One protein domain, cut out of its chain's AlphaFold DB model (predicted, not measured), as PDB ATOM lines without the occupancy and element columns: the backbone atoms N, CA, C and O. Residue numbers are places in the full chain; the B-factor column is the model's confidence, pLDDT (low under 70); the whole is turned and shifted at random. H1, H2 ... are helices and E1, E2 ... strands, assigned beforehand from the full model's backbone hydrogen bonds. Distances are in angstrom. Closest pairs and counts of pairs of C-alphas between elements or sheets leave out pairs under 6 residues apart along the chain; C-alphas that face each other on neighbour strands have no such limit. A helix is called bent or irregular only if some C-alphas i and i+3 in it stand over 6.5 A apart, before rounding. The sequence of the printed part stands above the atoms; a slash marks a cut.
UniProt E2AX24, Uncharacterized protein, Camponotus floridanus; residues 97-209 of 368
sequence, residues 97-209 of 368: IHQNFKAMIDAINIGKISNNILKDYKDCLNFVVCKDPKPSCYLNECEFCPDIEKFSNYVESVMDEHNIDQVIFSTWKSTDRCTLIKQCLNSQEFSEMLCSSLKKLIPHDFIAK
ATOM      1  N   ILE A  97     -36.744 -40.516  39.397       94.50
ATOM      2  CA  ILE A  97     -37.800 -39.503  39.248       94.50
ATOM      3  C   ILE A  97     -37.681 -38.457  40.367       94.50
ATOM      4  O   ILE A  97     -37.568 -37.267  40.085       94.50
ATOM      5  N   HIS A  98     -37.599 -38.886  41.634       93.88
ATOM      6  CA  HIS A  98     -37.370 -37.965  42.755       93.88
ATOM      7  C   HIS A  98     -35.977 -37.345  42.730       93.88
ATOM      8  O   HIS A  98     -35.838 -36.142  42.933       93.88
ATOM      9  N   GLN A  99     -34.935 -38.157  42.531       93.50
ATOM     10  CA  GLN A  99     -33.558 -37.697  42.681       93.50
ATOM     11  C   GLN A  99     -33.168 -36.693  41.600       93.50
ATOM     12  O   GLN A  99     -32.464 -35.735  41.906       93.50
ATOM     13  N   ASN A 100     -33.630 -36.880  40.362       95.69
ATOM     14  CA  ASN A 100     -33.352 -35.931  39.289       95.69
ATOM     15  C   ASN A 100     -34.037 -34.595  39.553       95.69
ATOM     16  O   ASN A 100     -33.387 -33.566  39.437       95.69
ATOM     17  N   PHE A 101     -35.308 -34.606  39.968       97.19
ATOM     18  CA  PHE A 101     -36.009 -33.371  40.312       97.19
ATOM     19  C   PHE A 101     -35.320 -32.628  41.467       97.19
ATOM     20  O   PHE A 101     -35.064 -31.434  41.358       97.19
ATOM     21  N   LYS A 102     -34.938 -33.348  42.534       95.75
ATOM     22  CA  LYS A 102     -34.166 -32.785  43.656       95.75
ATOM     23  C   LYS A 102     -32.847 -32.166  43.191       95.75
ATOM     24  O   LYS A 102     -32.571 -31.020  43.511       95.75
ATOM     25  N   ALA A 103     -32.082 -32.881  42.367       95.19
ATOM     26  CA  ALA A 103     -30.820 -32.372  41.835       95.19
ATOM     27  C   ALA A 103     -30.994 -31.093  40.997       95.19
ATOM     28  O   ALA A 103     -30.119 -30.234  41.019       95.19
ATOM     29  N   MET A 104     -32.112 -30.955  40.275       97.62
ATOM     30  CA  MET A 104     -32.417 -29.743  39.512       97.62
ATOM     31  C   MET A 104     -32.715 -28.556  40.432       97.62
ATOM     32  O   MET A 104     -32.095 -27.508  40.283       97.62
ATOM     33  N   ILE A 105     -33.610 -28.715  41.411       97.44
ATOM     34  CA  ILE A 105     -33.946 -27.618  42.333       97.44
ATOM     35  C   ILE A 105     -32.774 -27.243  43.257       97.44
ATOM     36  O   ILE A 105     -32.625 -26.075  43.622       97.44
ATOM     37  N   ASP A 106     -31.910 -28.206  43.589       95.31
ATOM     38  CA  ASP A 106     -30.682 -27.973  44.353       95.31
ATOM     39  C   ASP A 106     -29.665 -27.156  43.539       95.31
ATOM     40  O   ASP A 106     -28.987 -26.294  44.098       95.31
ATOM     41  N   ALA A 107     -29.574 -27.379  42.222       96.38
ATOM     42  CA  ALA A 107     -28.612 -26.698  41.350       96.38
ATOM     43  C   ALA A 107     -28.837 -25.183  41.256       96.38
ATOM     44  O   ALA A 107     -27.872 -24.428  41.160       96.38
ATOM     45  N   ILE A 108     -30.093 -24.741  41.337       96.25
ATOM     46  CA  ILE A 108     -30.461 -23.317  41.408       96.25
ATOM     47  C   ILE A 108     -30.598 -22.814  42.849       96.25
ATOM     48  O   ILE A 108     -30.864 -21.638  43.070       96.25
ATOM     49  N   ASN A 109     -30.414 -23.688  43.846       94.25
ATOM     50  CA  ASN A 109     -30.658 -23.395  45.255       94.25
ATOM     51  C   ASN A 109     -32.045 -22.761  45.466       94.25
ATOM     52  O   ASN A 109     -32.161 -21.648  45.990       94.25
ATOM     53  N   ILE A 110     -33.091 -23.476  45.025       94.88
ATOM     54  CA  ILE A 110     -34.462 -22.953  44.936       94.88
ATOM     55  C   ILE A 110     -34.920 -22.271  46.232       94.88
ATOM     56  O   ILE A 110     -35.527 -21.205  46.179       94.88
ATOM     57  N   GLY A 111     -34.564 -22.819  47.399       93.12
ATOM     58  CA  GLY A 111     -34.934 -22.261  48.701       93.12
ATOM     59  C   GLY A 111     -34.377 -20.861  48.933       93.12
ATOM     60  O   GLY A 111     -35.075 -20.004  49.475       93.12
ATOM     61  N   LYS A 112     -33.143 -20.608  48.491       93.50
ATOM     62  CA  LYS A 112     -32.512 -19.294  48.610       93.50
ATOM     63  C   LYS A 112     -33.123 -18.302  47.628       93.50
ATOM     64  O   LYS A 112     -33.507 -17.217  48.053       93.50
ATOM     65  N   ILE A 113     -33.210 -18.668  46.351       94.12
ATOM     66  CA  ILE A 113     -33.628 -17.726  45.306       94.12
ATOM     67  C   ILE A 113     -35.128 -17.411  45.395       94.12
ATOM     68  O   ILE A 113     -35.528 -16.272  45.202       94.12
ATOM     69  N   SER A 114     -35.960 -18.369  45.816       92.88
ATOM     70  CA  SER A 114     -37.411 -18.174  45.983       92.88
ATOM     71  C   SER A 114     -37.809 -17.468  47.286       92.88
ATOM     72  O   SER A 114     -38.981 -17.489  47.662       92.88
ATOM     73  N   ASN A 115     -36.860 -16.897  48.039       90.50
ATOM     74  CA  ASN A 115     -37.107 -16.334  49.372       90.50
ATOM     75  C   ASN A 115     -37.843 -17.309  50.313       90.50
ATOM     76  O   ASN A 115     -38.705 -16.918  51.101       90.50
ATOM     77  N   ASN A 116     -37.483 -18.595  50.249       88.94
ATOM     78  CA  ASN A 116     -38.094 -19.695  50.995       88.94
ATOM     79  C   ASN A 116     -39.583 -19.960  50.698       88.94
ATOM     80  O   ASN A 116     -40.239 -20.622  51.507       88.94
ATOM     81  N   ILE A 117     -40.122 -19.489  49.568       92.31
ATOM     82  CA  ILE A 117     -41.458 -19.892  49.097       92.31
ATOM     83  C   ILE A 117     -41.427 -21.353  48.629       92.31
ATOM     84  O   ILE A 117     -42.319 -22.125  48.974       92.31
ATOM     85  N   LEU A 118     -40.379 -21.745  47.900       94.69
ATOM     86  CA  LEU A 118     -40.135 -23.114  47.451       94.69
ATOM     87  C   LEU A 118     -38.848 -23.630  48.098       94.69
ATOM     88  O   LEU A 118     -37.758 -23.289  47.648       94.69
ATOM     89  N   LYS A 119     -38.940 -24.436  49.161       90.50
ATOM     90  CA  LYS A 119     -37.751 -24.923  49.887       90.50
ATOM     91  C   LYS A 119     -37.294 -26.286  49.404       90.50
ATOM     92  O   LYS A 119     -36.098 -26.562  49.382       90.50
ATOM     93  N   ASP A 120     -38.246 -27.149  49.076       91.25
ATOM     94  CA  ASP A 120     -37.989 -28.511  48.642       91.25
ATOM     95  C   ASP A 120     -38.984 -28.958  47.562       91.25
ATOM     96  O   ASP A 120     -39.867 -28.219  47.123       91.25
ATOM     97  N   TYR A 121     -38.843 -30.207  47.125       94.38
ATOM     98  CA  TYR A 121     -39.710 -30.756  46.091       94.38
ATOM     99  C   TYR A 121     -41.190 -30.837  46.498       94.38
ATOM    100  O   TYR A 121     -42.046 -30.846  45.618       94.38
ATOM    101  N   LYS A 122     -41.510 -30.922  47.797       93.25
ATOM    102  CA  LYS A 122     -42.897 -30.970  48.277       93.25
ATOM    103  C   LYS A 122     -43.551 -29.609  48.114       93.25
ATOM    104  O   LYS A 122     -44.705 -29.563  47.708       93.25
ATOM    105  N   ASP A 123     -42.817 -28.529  48.370       94.50
ATOM    106  CA  ASP A 123     -43.311 -27.178  48.099       94.50
ATOM    107  C   ASP A 123     -43.568 -26.988  46.597       94.50
ATOM    108  O   ASP A 123     -44.622 -26.484  46.222       94.50
ATOM    109  N   CYS A 124     -42.678 -27.487  45.725       96.19
ATOM    110  CA  CYS A 124     -42.903 -27.467  44.274       96.19
ATOM    111  C   CYS A 124     -44.152 -28.262  43.860       96.19
ATOM    112  O   CYS A 124     -44.920 -27.797  43.024       96.19
ATOM    113  N   LEU A 125     -44.378 -29.445  44.447       95.06
ATOM    114  CA  LEU A 125     -45.598 -30.229  44.223       95.06
ATOM    115  C   LEU A 125     -46.843 -29.459  44.681       95.06
ATOM    116  O   LEU A 125     -47.806 -29.346  43.928       95.06
ATOM    117  N   ASN A 126     -46.807 -28.904  45.894       93.94
ATOM    118  CA  ASN A 126     -47.911 -28.152  46.491       93.94
ATOM    119  C   ASN A 126     -48.241 -26.868  45.717       93.94
ATOM    120  O   ASN A 126     -49.389 -26.439  45.718       93.94
ATOM    121  N   PHE A 127     -47.260 -26.283  45.028       95.31
ATOM    122  CA  PHE A 127     -47.444 -25.096  44.194       95.31
ATOM    123  C   PHE A 127     -48.367 -25.345  42.989       95.31
ATOM    124  O   PHE A 127     -49.060 -24.433  42.541       95.31
ATOM    125  N   VAL A 128     -48.391 -26.577  42.470       95.06
ATOM    126  CA  VAL A 128     -49.125 -26.954  41.246       95.06
ATOM    127  C   VAL A 128     -50.340 -27.846  41.511       95.06
ATOM    128  O   VAL A 128     -50.974 -28.329  40.576       95.06
ATOM    129  N   VAL A 129     -50.710 -28.053  42.776       95.56
ATOM    130  CA  VAL A 129     -51.951 -28.749  43.154       95.56
ATOM    131  C   VAL A 129     -52.907 -27.818  43.894       95.56
ATOM    132  O   VAL A 129     -52.550 -26.720  44.317       95.56
ATOM    133  N   CYS A 130     -54.168 -28.232  44.025       95.75
ATOM    134  CA  CYS A 130     -55.151 -27.472  44.791       95.75
ATOM    135  C   CYS A 130     -54.732 -27.362  46.268       95.75
ATOM    136  O   CYS A 130     -54.094 -28.262  46.808       95.75
ATOM    137  N   LYS A 131     -55.166 -26.288  46.944       92.12
ATOM    138  CA  LYS A 131     -54.908 -26.061  48.379       92.12
ATOM    139  C   LYS A 131     -55.411 -27.204  49.272       92.12
ATOM    140  O   LYS A 131     -54.781 -27.507  50.278       92.12
ATOM    141  N   ASP A 132     -56.542 -27.800  48.900       93.12
ATOM    142  CA  ASP A 132     -57.075 -29.035  49.482       93.12
ATOM    143  C   ASP A 132     -57.029 -30.136  48.407       93.12
ATOM    144  O   ASP A 132     -57.981 -30.297  47.632       93.12
ATOM    145  N   PRO A 133     -55.867 -30.790  48.230       94.62
ATOM    146  CA  PRO A 133     -55.639 -31.669  47.098       94.62
ATOM    147  C   PRO A 133     -56.368 -33.004  47.281       94.62
ATOM    148  O   PRO A 133     -56.255 -33.679  48.303       94.62
ATOM    149  N   LYS A 134     -57.086 -33.420  46.236       95.62
ATOM    150  CA  LYS A 134     -57.725 -34.740  46.139       95.62
ATOM    151  C   LYS A 134     -56.834 -35.704  45.348       95.62
ATOM    152  O   LYS A 134     -55.956 -35.241  44.622       95.62
ATOM    153  N   PRO A 135     -57.078 -37.028  45.393       96.19
ATOM    154  CA  PRO A 135     -56.360 -37.982  44.544       96.19
ATOM    155  C   PRO A 135     -56.316 -37.576  43.061       96.19
ATOM    156  O   PRO A 135     -55.264 -37.671  42.437       96.19
ATOM    157  N   SER A 136     -57.407 -37.013  42.527       96.56
ATOM    158  CA  SER A 136     -57.465 -36.505  41.148       96.56
ATOM    159  C   SER A 136     -56.451 -35.392  40.854       96.56
ATOM    160  O   SER A 136     -55.954 -35.309  39.736       96.56
ATOM    161  N   CYS A 137     -56.079 -34.563  41.839       96.50
ATOM    162  CA  CYS A 137     -55.027 -33.551  41.682       96.50
ATOM    163  C   CYS A 137     -53.672 -34.196  41.391       96.50
ATOM    164  O   CYS A 137     -52.932 -33.730  40.532       96.50
ATOM    165  N   TYR A 138     -53.356 -35.287  42.088       95.94
ATOM    166  CA  TYR A 138     -52.082 -35.977  41.928       95.94
ATOM    167  C   TYR A 138     -52.048 -36.889  40.700       95.94
ATOM    168  O   TYR A 138     -50.982 -37.154  40.152       95.94
ATOM    169  N   LEU A 139     -53.205 -37.376  40.256       94.19
ATOM    170  CA  LEU A 139     -53.323 -38.242  39.083       94.19
ATOM    171  C   LEU A 139     -53.462 -37.467  37.762       94.19
ATOM    172  O   LEU A 139     -53.604 -38.088  36.715       94.19
ATOM    173  N   ASN A 140     -53.341 -36.132  37.797       89.25
ATOM    174  CA  ASN A 140     -53.539 -35.232  36.654       89.25
ATOM    175  C   ASN A 140     -54.959 -35.307  36.053       89.25
ATOM    176  O   ASN A 140     -55.142 -35.146  34.851       89.25
ATOM    177  N   GLU A 141     -55.962 -35.548  36.897       93.38
ATOM    178  CA  GLU A 141     -57.384 -35.648  36.529       93.38
ATOM    179  C   GLU A 141     -58.201 -34.440  37.026       93.38
ATOM    180  O   GLU A 141     -59.410 -34.371  36.821       93.38
ATOM    181  N   CYS A 142     -57.575 -33.495  37.735       95.19
ATOM    182  CA  CYS A 142     -58.247 -32.317  38.277       95.19
ATOM    183  C   CYS A 142     -58.143 -31.116  37.329       95.19
ATOM    184  O   CYS A 142     -57.048 -30.641  37.046       95.19
ATOM    185  N   GLU A 143     -59.289 -30.561  36.938       94.38
ATOM    186  CA  GLU A 143     -59.382 -29.355  36.100       94.38
ATOM    187  C   GLU A 143     -59.129 -28.047  36.876       94.38
ATOM    188  O   GLU A 143     -58.948 -26.990  36.280       94.38
ATOM    189  N   PHE A 144     -59.107 -28.102  38.214       94.75
ATOM    190  CA  PHE A 144     -58.958 -26.932  39.094       94.75
ATOM    191  C   PHE A 144     -57.540 -26.757  39.655       94.75
ATOM    192  O   PHE A 144     -57.303 -25.866  40.477       94.75
ATOM    193  N   CYS A 145     -56.602 -27.631  39.282       94.88
ATOM    194  CA  CYS A 145     -55.210 -27.479  39.685       94.88
ATOM    195  C   CYS A 145     -54.608 -26.207  39.063       94.88
ATOM    196  O   CYS A 145     -54.952 -25.859  37.932       94.88
ATOM    197  N   PRO A 146     -53.721 -25.494  39.781       93.50
ATOM    198  CA  PRO A 146     -52.961 -24.405  39.186       93.50
ATOM    199  C   PRO A 146     -52.229 -24.873  37.928       93.50
ATOM    200  O   PRO A 146     -51.621 -25.942  37.925       93.50
ATOM    201  N   ASP A 147     -52.263 -24.049  36.881       89.81
ATOM    202  CA  ASP A 147     -51.490 -24.325  35.677       89.81
ATOM    203  C   ASP A 147     -49.996 -24.380  36.016       89.81
ATOM    204  O   ASP A 147     -49.466 -23.509  36.715       89.81
ATOM    205  N   ILE A 148     -49.315 -25.395  35.497       92.62
ATOM    206  CA  ILE A 148     -47.869 -25.546  35.621       92.62
ATOM    207  C   ILE A 148     -47.108 -24.381  34.983       92.62
ATOM    208  O   ILE A 148     -45.989 -24.100  35.400       92.62
ATOM    209  N   GLU A 149     -47.708 -23.663  34.030       93.12
ATOM    210  CA  GLU A 149     -47.139 -22.427  33.484       93.12
ATOM    211  C   GLU A 149     -46.900 -21.384  34.582       93.12
ATOM    212  O   GLU A 149     -45.893 -20.683  34.559       93.12
ATOM    213  N   LYS A 150     -47.746 -21.334  35.624       93.44
ATOM    214  CA  LYS A 150     -47.512 -20.451  36.779       93.44
ATOM    215  C   LYS A 150     -46.242 -20.824  37.536       93.44
ATOM    216  O   LYS A 150     -45.567 -19.940  38.051       93.44
ATOM    217  N   PHE A 151     -45.932 -22.118  37.621       95.12
ATOM    218  CA  PHE A 151     -44.686 -22.592  38.218       95.12
ATOM    219  C   PHE A 151     -43.486 -22.248  37.328       95.12
ATOM    220  O   PHE A 151     -42.508 -21.722  37.849       95.12
ATOM    221  N   SER A 152     -43.588 -22.464  36.010       95.75
ATOM    222  CA  SER A 152     -42.549 -22.089  35.031       95.75
ATOM    223  C   SER A 152     -42.201 -20.604  35.136       95.75
ATOM    224  O   SER A 152     -41.066 -20.254  35.447       95.75
ATOM    225  N   ASN A 153     -43.214 -19.739  35.017       95.56
ATOM    226  CA  ASN A 153     -43.058 -18.285  35.069       95.56
ATOM    227  C   ASN A 153     -42.467 -17.817  36.404       95.56
ATOM    228  O   ASN A 153     -41.661 -16.891  36.441       95.56
ATOM    229  N   TYR A 154     -42.863 -18.449  37.514       96.06
ATOM    230  CA  TYR A 154     -42.307 -18.130  38.827       96.06
ATOM    231  C   TYR A 154     -40.824 -18.503  38.924       96.06
ATOM    232  O   TYR A 154     -40.023 -17.704  39.400       96.06
ATOM    233  N   VAL A 155     -40.445 -19.700  38.468       95.75
ATOM    234  CA  VAL A 155     -39.046 -20.147  38.500       95.75
ATOM    235  C   VAL A 155     -38.178 -19.290  37.577       95.75
ATOM    236  O   VAL A 155     -37.102 -18.877  37.999       95.75
ATOM    237  N   GLU A 156     -38.652 -18.963  36.374       95.81
ATOM    238  CA  GLU A 156     -37.973 -18.058  35.432       95.81
ATOM    239  C   GLU A 156     -37.775 -16.664  36.028       95.81
ATOM    240  O   GLU A 156     -36.639 -16.215  36.134       95.81
ATOM    241  N   SER A 157     -38.836 -16.041  36.552       96.19
ATOM    242  CA  SER A 157     -38.761 -14.735  37.224       96.19
ATOM    243  C   SER A 157     -37.710 -14.711  38.332       96.19
ATOM    244  O   SER A 157     -36.938 -13.765  38.453       96.19
ATOM    245  N   VAL A 158     -37.669 -15.757  39.158       96.31
ATOM    246  CA  VAL A 158     -36.732 -15.836  40.278       96.31
ATOM    247  C   VAL A 158     -35.292 -16.067  39.800       96.31
ATOM    248  O   VAL A 158     -34.357 -15.547  40.414       96.31
ATOM    249  N   MET A 159     -35.087 -16.829  38.722       96.62
ATOM    250  CA  MET A 159     -33.769 -16.997  38.101       96.62
ATOM    251  C   MET A 159     -33.271 -15.685  37.484       96.62
ATOM    252  O   MET A 159     -32.117 -15.317  37.716       96.62
ATOM    253  N   ASP A 160     -34.145 -14.954  36.790       96.38
ATOM    254  CA  ASP A 160     -33.837 -13.666  36.162       96.38
ATOM    255  C   ASP A 160     -33.465 -12.605  37.208       96.38
ATOM    256  O   ASP A 160     -32.436 -11.939  37.080       96.38
ATOM    257  N   GLU A 161     -34.220 -12.506  38.312       96.62
ATOM    258  CA  GLU A 161     -33.904 -11.617  39.447       96.62
ATOM    259  C   GLU A 161     -32.499 -11.863  40.029       96.62
ATOM    260  O   GLU A 161     -31.862 -10.950  40.560       96.62
ATOM    261  N   HIS A 162     -32.003 -13.098  39.920       96.44
ATOM    262  CA  HIS A 162     -30.693 -13.517  40.415       96.44
ATOM    263  C   HIS A 162     -29.620 -13.603  39.318       96.44
ATOM    264  O   HIS A 162     -28.499 -14.020  39.617       96.44
ATOM    265  N   ASN A 163     -29.920 -13.166  38.089       95.88
ATOM    266  CA  ASN A 163     -29.037 -13.228  36.917       95.88
ATOM    267  C   ASN A 163     -28.504 -14.651  36.646       95.88
ATOM    268  O   ASN A 163     -27.306 -14.857  36.435       95.88
ATOM    269  N   ILE A 164     -29.382 -15.657  36.724       95.81
ATOM    270  CA  ILE A 164     -29.046 -17.056  36.435       95.81
ATOM    271  C   ILE A 164     -29.368 -17.364  34.968       95.81
ATOM    272  O   ILE A 164     -30.454 -17.838  34.651       95.81
ATOM    273  N   ASP A 165     -28.397 -17.155  34.079       94.50
ATOM    274  CA  ASP A 165     -28.569 -17.415  32.637       94.50
ATOM    275  C   ASP A 165     -28.393 -18.894  32.260       94.50
ATOM    276  O   ASP A 165     -28.941 -19.374  31.264       94.50
ATOM    277  N   GLN A 166     -27.583 -19.626  33.032       96.19
ATOM    278  CA  GLN A 166     -27.257 -21.030  32.792       96.19
ATOM    279  C   GLN A 166     -27.235 -21.826  34.092       96.19
ATOM    280  O   GLN A 166     -26.706 -21.382  35.111       96.19
ATOM    281  N   VAL A 167     -27.746 -23.055  34.031       97.31
ATOM    282  CA  VAL A 167     -27.787 -23.980  35.160       97.31
ATOM    283  C   VAL A 167     -26.977 -25.225  34.835       97.31
ATOM    284  O   VAL A 167     -27.260 -25.954  33.882       97.31
ATOM    285  N   ILE A 168     -25.978 -25.499  35.673       96.88
ATOM    286  CA  ILE A 168     -25.145 -26.698  35.588       96.88
ATOM    287  C   ILE A 168     -25.596 -27.686  36.657       96.88
ATOM    288  O   ILE A 168     -25.533 -27.399  37.849       96.88
ATOM    289  N   PHE A 169     -25.997 -28.884  36.243       96.62
ATOM    290  CA  PHE A 169     -26.517 -29.901  37.154       96.62
ATOM    291  C   PHE A 169     -26.228 -31.311  36.640       96.62
ATOM    292  O   PHE A 169     -25.692 -31.499  35.548       96.62
ATOM    293  N   SER A 170     -26.509 -32.328  37.455       95.06
ATOM    294  CA  SER A 170     -26.325 -33.732  37.078       95.06
ATOM    295  C   SER A 170     -27.588 -34.537  37.343       95.06
ATOM    296  O   SER A 170     -28.181 -34.422  38.412       95.06
ATOM    297  N   THR A 171     -27.982 -35.377  36.390       94.06
ATOM    298  CA  THR A 171     -29.163 -36.243  36.507       94.06
ATOM    299  C   THR A 171     -28.865 -37.663  36.054       94.06
ATOM    300  O   THR A 171     -28.001 -37.913  35.212       94.06
ATOM    301  N   TRP A 172     -29.573 -38.616  36.649       92.81
ATOM    302  CA  TRP A 172     -29.526 -40.018  36.272       92.81
ATOM    303  C   TRP A 172     -30.306 -40.243  34.983       92.81
ATOM    304  O   TRP A 172     -31.493 -39.913  34.905       92.81
ATOM    305  N   LYS A 173     -29.670 -40.865  33.992       89.38
ATOM    306  CA  LYS A 173     -30.310 -41.307  32.755       89.38
ATOM    307  C   LYS A 173     -30.297 -42.829  32.702       89.38
ATOM    308  O   LYS A 173     -29.241 -43.455  32.718       89.38
ATOM    309  N   SER A 174     -31.486 -43.420  32.651       78.19
ATOM    310  CA  SER A 174     -31.656 -44.864  32.499       78.19
ATOM    311  C   SER A 174     -31.644 -45.227  31.011       78.19
ATOM    312  O   SER A 174     -32.663 -45.091  30.339       78.19
ATOM    313  N   THR A 175     -30.488 -45.646  30.491       70.31
ATOM    314  CA  THR A 175     -30.382 -46.441  29.250       70.31
ATOM    315  C   THR A 175     -30.121 -47.909  29.631       70.31
ATOM    316  O   THR A 175     -30.424 -48.291  30.763       70.31
ATOM    317  N   ASP A 176     -29.529 -48.733  28.754       58.03
ATOM    318  CA  ASP A 176     -29.068 -50.099  29.085       58.03
ATOM    319  C   ASP A 176     -28.180 -50.142  30.344       58.03
ATOM    320  O   ASP A 176     -28.093 -51.160  31.030       58.03
ATOM    321  N   ARG A 177     -27.533 -49.014  30.679       71.69
ATOM    322  CA  ARG A 177     -26.875 -48.765  31.967       71.69
ATOM    323  C   ARG A 177     -27.386 -47.445  32.547       71.69
ATOM    324  O   ARG A 177     -27.543 -46.466  31.826       71.69
ATOM    325  N   CYS A 178     -27.622 -47.393  33.859       82.25
ATOM    326  CA  CYS A 178     -27.987 -46.143  34.528       82.25
ATOM    327  C   CYS A 178     -26.726 -45.309  34.783       82.25
ATOM    328  O   CYS A 178     -25.859 -45.726  35.554       82.25
ATOM    329  N   THR A 179     -26.607 -44.150  34.136       89.62
ATOM    330  CA  THR A 179     -25.432 -43.271  34.246       89.62
ATOM    331  C   THR A 179     -25.818 -41.884  34.739       89.62
ATOM    332  O   THR A 179     -26.923 -41.399  34.488       89.62
ATOM    333  N   LEU A 180     -24.906 -41.242  35.470       91.38
ATOM    334  CA  LEU A 180     -25.055 -39.854  35.895       91.38
ATOM    335  C   LEU A 180     -24.465 -38.946  34.812       91.38
ATOM    336  O   LEU A 180     -23.294 -39.086  34.462       91.38
ATOM    337  N   ILE A 181     -25.270 -38.030  34.280       93.19
ATOM    338  CA  ILE A 181     -24.880 -37.146  33.180       93.19
ATOM    339  C   ILE A 181     -24.901 -35.705  33.669       93.19
ATOM    340  O   ILE A 181     -25.903 -35.253  34.226       93.19
ATOM    341  N   LYS A 182     -23.802 -34.986  33.428       96.00
ATOM    342  CA  LYS A 182     -23.702 -33.545  33.658       96.00
ATOM    343  C   LYS A 182     -24.322 -32.794  32.482       96.00
ATOM    344  O   LYS A 182     -24.018 -33.098  31.331       96.00
ATOM    345  N   GLN A 183     -25.164 -31.816  32.781       95.38
ATOM    346  CA  GLN A 183     -25.840 -30.958  31.812       95.38
ATOM    347  C   GLN A 183     -25.553 -29.490  32.140       95.38
ATOM    348  O   GLN A 183     -25.285 -29.152  33.295       95.38
ATOM    349  N   CYS A 184     -25.585 -28.646  31.114       97.25
ATOM    350  CA  CYS A 184     -25.564 -27.192  31.215       97.25
ATOM    351  C   CYS A 184     -26.658 -26.692  30.275       97.25
ATOM    352  O   CYS A 184     -26.549 -26.914  29.071       97.25
ATOM    353  N   LEU A 185     -27.723 -26.126  30.834       97.94
ATOM    354  CA  LEU A 185     -28.876 -25.627  30.084       97.94
ATOM    355  C   LEU A 185     -29.018 -24.130  30.333       97.94
ATOM    356  O   LEU A 185     -28.638 -23.661  31.408       97.94
ATOM    357  N   ASN A 186     -29.570 -23.394  29.369       97.38
ATOM    358  CA  ASN A 186     -29.996 -22.021  29.644       97.38
ATOM    359  C   ASN A 186     -31.235 -22.008  30.567       97.38
ATOM    360  O   ASN A 186     -31.860 -23.049  30.787       97.38
ATOM    361  N   SER A 187     -31.569 -20.847  31.133       95.44
ATOM    362  CA  SER A 187     -32.685 -20.681  32.080       95.44
ATOM    363  C   SER A 187     -34.020 -21.226  31.553       95.44
ATOM    364  O   SER A 187     -34.713 -21.951  32.272       95.44
ATOM    365  N   GLN A 188     -34.345 -20.962  30.287       95.19
ATOM    366  CA  GLN A 188     -35.592 -21.399  29.659       95.19
ATOM    367  C   GLN A 188     -35.636 -22.919  29.437       95.19
ATOM    368  O   GLN A 188     -36.561 -23.587  29.896       95.19
ATOM    369  N   GLU A 189     -34.598 -23.499  28.828       97.31
ATOM    370  CA  GLU A 189     -34.471 -24.955  28.644       97.31
ATOM    371  C   GLU A 189     -34.500 -25.702  29.987       97.31
ATOM    372  O   GLU A 189     -35.082 -26.787  30.115       97.31
ATOM    373  N   PHE A 190     -33.863 -25.127  31.011       97.88
ATOM    374  CA  PHE A 190     -33.877 -25.667  32.361       97.88
ATOM    375  C   PHE A 190     -35.289 -25.647  32.962       97.88
ATOM    376  O   PHE A 190     -35.723 -26.669  33.503       97.88
ATOM    377  N   SER A 191     -36.006 -24.526  32.847       96.81
ATOM    378  CA  SER A 191     -37.380 -24.361  33.340       96.81
ATOM    379  C   SER A 191     -38.342 -25.362  32.690       96.81
ATOM    380  O   SER A 191     -39.075 -26.079  33.382       96.81
ATOM    381  N   GLU A 192     -38.258 -25.531  31.368       97.12
ATOM    382  CA  GLU A 192     -39.042 -26.518  30.621       97.12
ATOM    383  C   GLU A 192     -38.761 -27.953  31.096       97.12
ATOM    384  O   GLU A 192     -39.684 -28.742  31.353       97.12
ATOM    385  N   MET A 193     -37.477 -28.303  31.267       97.25
ATOM    386  CA  MET A 193     -37.090 -29.615  31.784       97.25
ATOM    387  C   MET A 193     -37.585 -29.812  33.223       97.25
ATOM    388  O   MET A 193     -38.037 -30.913  33.567       97.25
ATOM    389  N   LEU A 194     -37.531 -28.773  34.061       97.44
ATOM    390  CA  LEU A 194     -37.971 -28.821  35.453       97.44
ATOM    391  C   LEU A 194     -39.479 -29.069  35.530       97.44
ATOM    392  O   LEU A 194     -39.912 -29.976  36.243       97.44
ATOM    393  N   CYS A 195     -40.265 -28.348  34.729       97.06
ATOM    394  CA  CYS A 195     -41.707 -28.540  34.605       97.06
ATOM    395  C   CYS A 195     -42.056 -29.952  34.115       97.06
ATOM    396  O   CYS A 195     -42.912 -30.627  34.689       97.06
ATOM    397  N   SER A 196     -41.366 -30.450  33.083       96.38
ATOM    398  CA  SER A 196     -41.554 -31.817  32.573       96.38
ATOM    399  C   SER A 196     -41.239 -32.883  33.631       96.38
ATOM    400  O   SER A 196     -41.944 -33.890  33.749       96.38
ATOM    401  N   SER A 197     -40.196 -32.656  34.432       96.50
ATOM    402  CA  SER A 197     -39.826 -33.516  35.555       96.50
ATOM    403  C   SER A 197     -40.882 -33.475  36.669       96.50
ATOM    404  O   SER A 197     -41.299 -34.532  37.150       96.50
ATOM    405  N   LEU A 198     -41.407 -32.289  37.004       96.62
ATOM    406  CA  LEU A 198     -42.472 -32.108  37.996       96.62
ATOM    407  C   LEU A 198     -43.757 -32.847  37.597       96.62
ATOM    408  O   LEU A 198     -44.289 -33.606  38.404       96.62
ATOM    409  N   LYS A 199     -44.199 -32.728  36.335       95.19
ATOM    410  CA  LYS A 199     -45.377 -33.453  35.806       95.19
ATOM    411  C   LYS A 199     -45.289 -34.965  36.010       95.19
ATOM    412  O   LYS A 199     -46.299 -35.619  36.254       95.19
ATOM    413  N   LYS A 200     -44.084 -35.533  35.900       95.44
ATOM    414  CA  LYS A 200     -43.834 -36.966  36.133       95.44
ATOM    415  C   LYS A 200     -43.769 -37.294  37.621       95.44
ATOM    416  O   LYS A 200     -44.210 -38.368  38.030       95.44
ATOM    417  N   LEU A 201     -43.209 -36.387  38.418       96.44
ATOM    418  CA  LEU A 201     -43.035 -36.562  39.853       96.44
ATOM    419  C   LEU A 201     -44.369 -36.568  40.608       96.44
ATOM    420  O   LEU A 201     -44.518 -37.400  41.496       96.44
ATOM    421  N   ILE A 202     -45.322 -35.700  40.249       95.81
ATOM    422  CA  ILE A 202     -46.620 -35.557  40.937       95.81
ATOM    423  C   ILE A 202     -47.346 -36.908  41.114       95.81
ATOM    424  O   ILE A 202     -47.509 -37.341  42.261       95.81
ATOM    425  N   PRO A 203     -47.728 -37.629  40.039       96.75
ATOM    426  CA  PRO A 203     -48.415 -38.910  40.185       96.75
ATOM    427  C   PRO A 203     -47.508 -39.976  40.793       96.75
ATOM    428  O   PRO A 203     -47.970 -40.822  41.555       96.75
ATOM    429  N   HIS A 204     -46.209 -39.952  40.485       96.12
ATOM    430  CA  HIS A 204     -45.276 -40.956  40.981       96.12
ATOM    431  C   HIS A 204     -45.104 -40.897  42.507       96.12
ATOM    432  O   HIS A 204     -45.159 -41.938  43.163       96.12
ATOM    433  N   ASP A 205     -44.926 -39.701  43.073       95.25
ATOM    434  CA  ASP A 205     -44.792 -39.489  44.516       95.25
ATOM    435  C   ASP A 205     -46.067 -39.905  45.259       95.25
ATOM    436  O   ASP A 205     -45.988 -40.614  46.264       95.25
ATOM    437  N   PHE A 206     -47.236 -39.543  44.722       95.94
ATOM    438  CA  PHE A 206     -48.528 -39.942  45.272       95.94
ATOM    439  C   PHE A 206     -48.723 -41.463  45.253       95.94
ATOM    440  O   PHE A 206     -48.954 -42.064  46.302       95.94
ATOM    441  N   ILE A 207     -48.541 -42.112  44.097       95.81
ATOM    442  CA  ILE A 207     -48.689 -43.570  43.958       95.81
ATOM    443  C   ILE A 207     -47.717 -44.306  44.885       95.81
ATOM    444  O   ILE A 207     -48.112 -45.259  45.557       95.81
ATOM    445  N   ALA A 208     -46.456 -43.865  44.958       94.00
ATOM    446  CA  ALA A 208     -45.458 -44.478  45.828       94.00
ATOM    447  C   ALA A 208     -45.869 -44.418  47.306       94.00
ATOM    448  O   ALA A 208     -45.717 -45.412  48.023       94.00
ATOM    449  N   LYS A 209     -46.409 -43.279  47.759       92.12
ATOM    450  CA  LYS A 209     -46.902 -43.100  49.130       92.12
ATOM    451  C   LYS A 209     -48.137 -43.950  49.409       92.12
ATOM    452  O   LYS A 209     -48.125 -44.695  50.387       92.12
TER     453      LYS A 209
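AT A GLANCE: This is residues 97 to 209 of the 368 residues of an uncharacterized protein of Camponotus floridanus (UniProt E2AX24). A long two-stranded hairpin, E1 and E2, is followed with no residue between by the long helix H6, which folds back from the end of E2 and passes through the middle of the domain. H1 packs on both E1 and H6, H5 packs on the first part of H6, and the short helices H3 and H4 meet H6 farther along. The printed part has 113 residues with six named helices and two named strands, in the order H1 H2 H3 H4 H5 E1 E2 H6; the sheet, E1 - E2, is antiparallel. The class is mixed, helices and strands. The whole is compact, with a radius of gyration of the C-alphas of 14.1 A, and flat, with spans of 40 by 36 by 19 A.

IN THESE COORDINATES: Find C-alpha 166 at (-27.257, -21.030, 32.792); from there E1, residues 166 to 174, runs 24.2 A and bends by 52 degrees at residue 169. E2, residues 178 to 186, comes back over 24.7 A. H6, residues 187 to 209, follows at once and runs 31.6 A to C-alpha 209 at (-46.902, -43.100, 49.130), with a kink of 30 degrees near residue 201; it is neither bent nor irregular, but only just, with C-alphas 200 and 203 6.4 A apart. Look back to C-alpha 97 at (-37.800, -39.503, 39.248), where H1, residues 97 to 107, begins its 15.9 A. Then come H2, residues 110 to 113, H3, residues 121 to 127, H4, residues 135 to 138, and H5, residues 148 to 161, 20.1 A long.

HOW THE PARTS SIT: In the hairpin, look at N 169 and O 183, 3.0 A apart, and N 181 and O 171, 2.9 A. The closest C-alphas of H1 and E1 are those of Asn 100 and Thr 171, 5.0 A apart. H6 is the hub, touching four helices. It touches H1, closest at C-alphas 97 and 201, 6.0 A, at a steep tilt of 39 degrees, opposite ways. With residues 187 to 195 alone it touches H5, closest at C-alphas 152 and 191, 5.9 A, at a steep tilt of 47 degrees, opposite ways. H6 only just touches H3, with 3 pairs of C-alphas within 8 A, the closest 125 and 202, 6.3 A. It only just touches H4, also with 3 pairs, the closest 138 and 203, 5.0 A. Helix packing is mostly crossed. H2 and H5 are close but not clearly touching, with C-alphas 113 and 158 at 6.2 A. H1 and H5 are apart. In H1, H3 and H5 every O i to N i+4 pair is within hydrogen-bond range, in H6 17 of 19; H2 and H4 are too short for such a pair.

THE WHOLE: The two C-alphas farthest apart, those of Asp 132 and Asp 176, are 40.5 A apart. The printed part has no cut and no long link. Mean pLDDT of the printed part is 93.9; look for low confidence at residue 176, the one residue under 70.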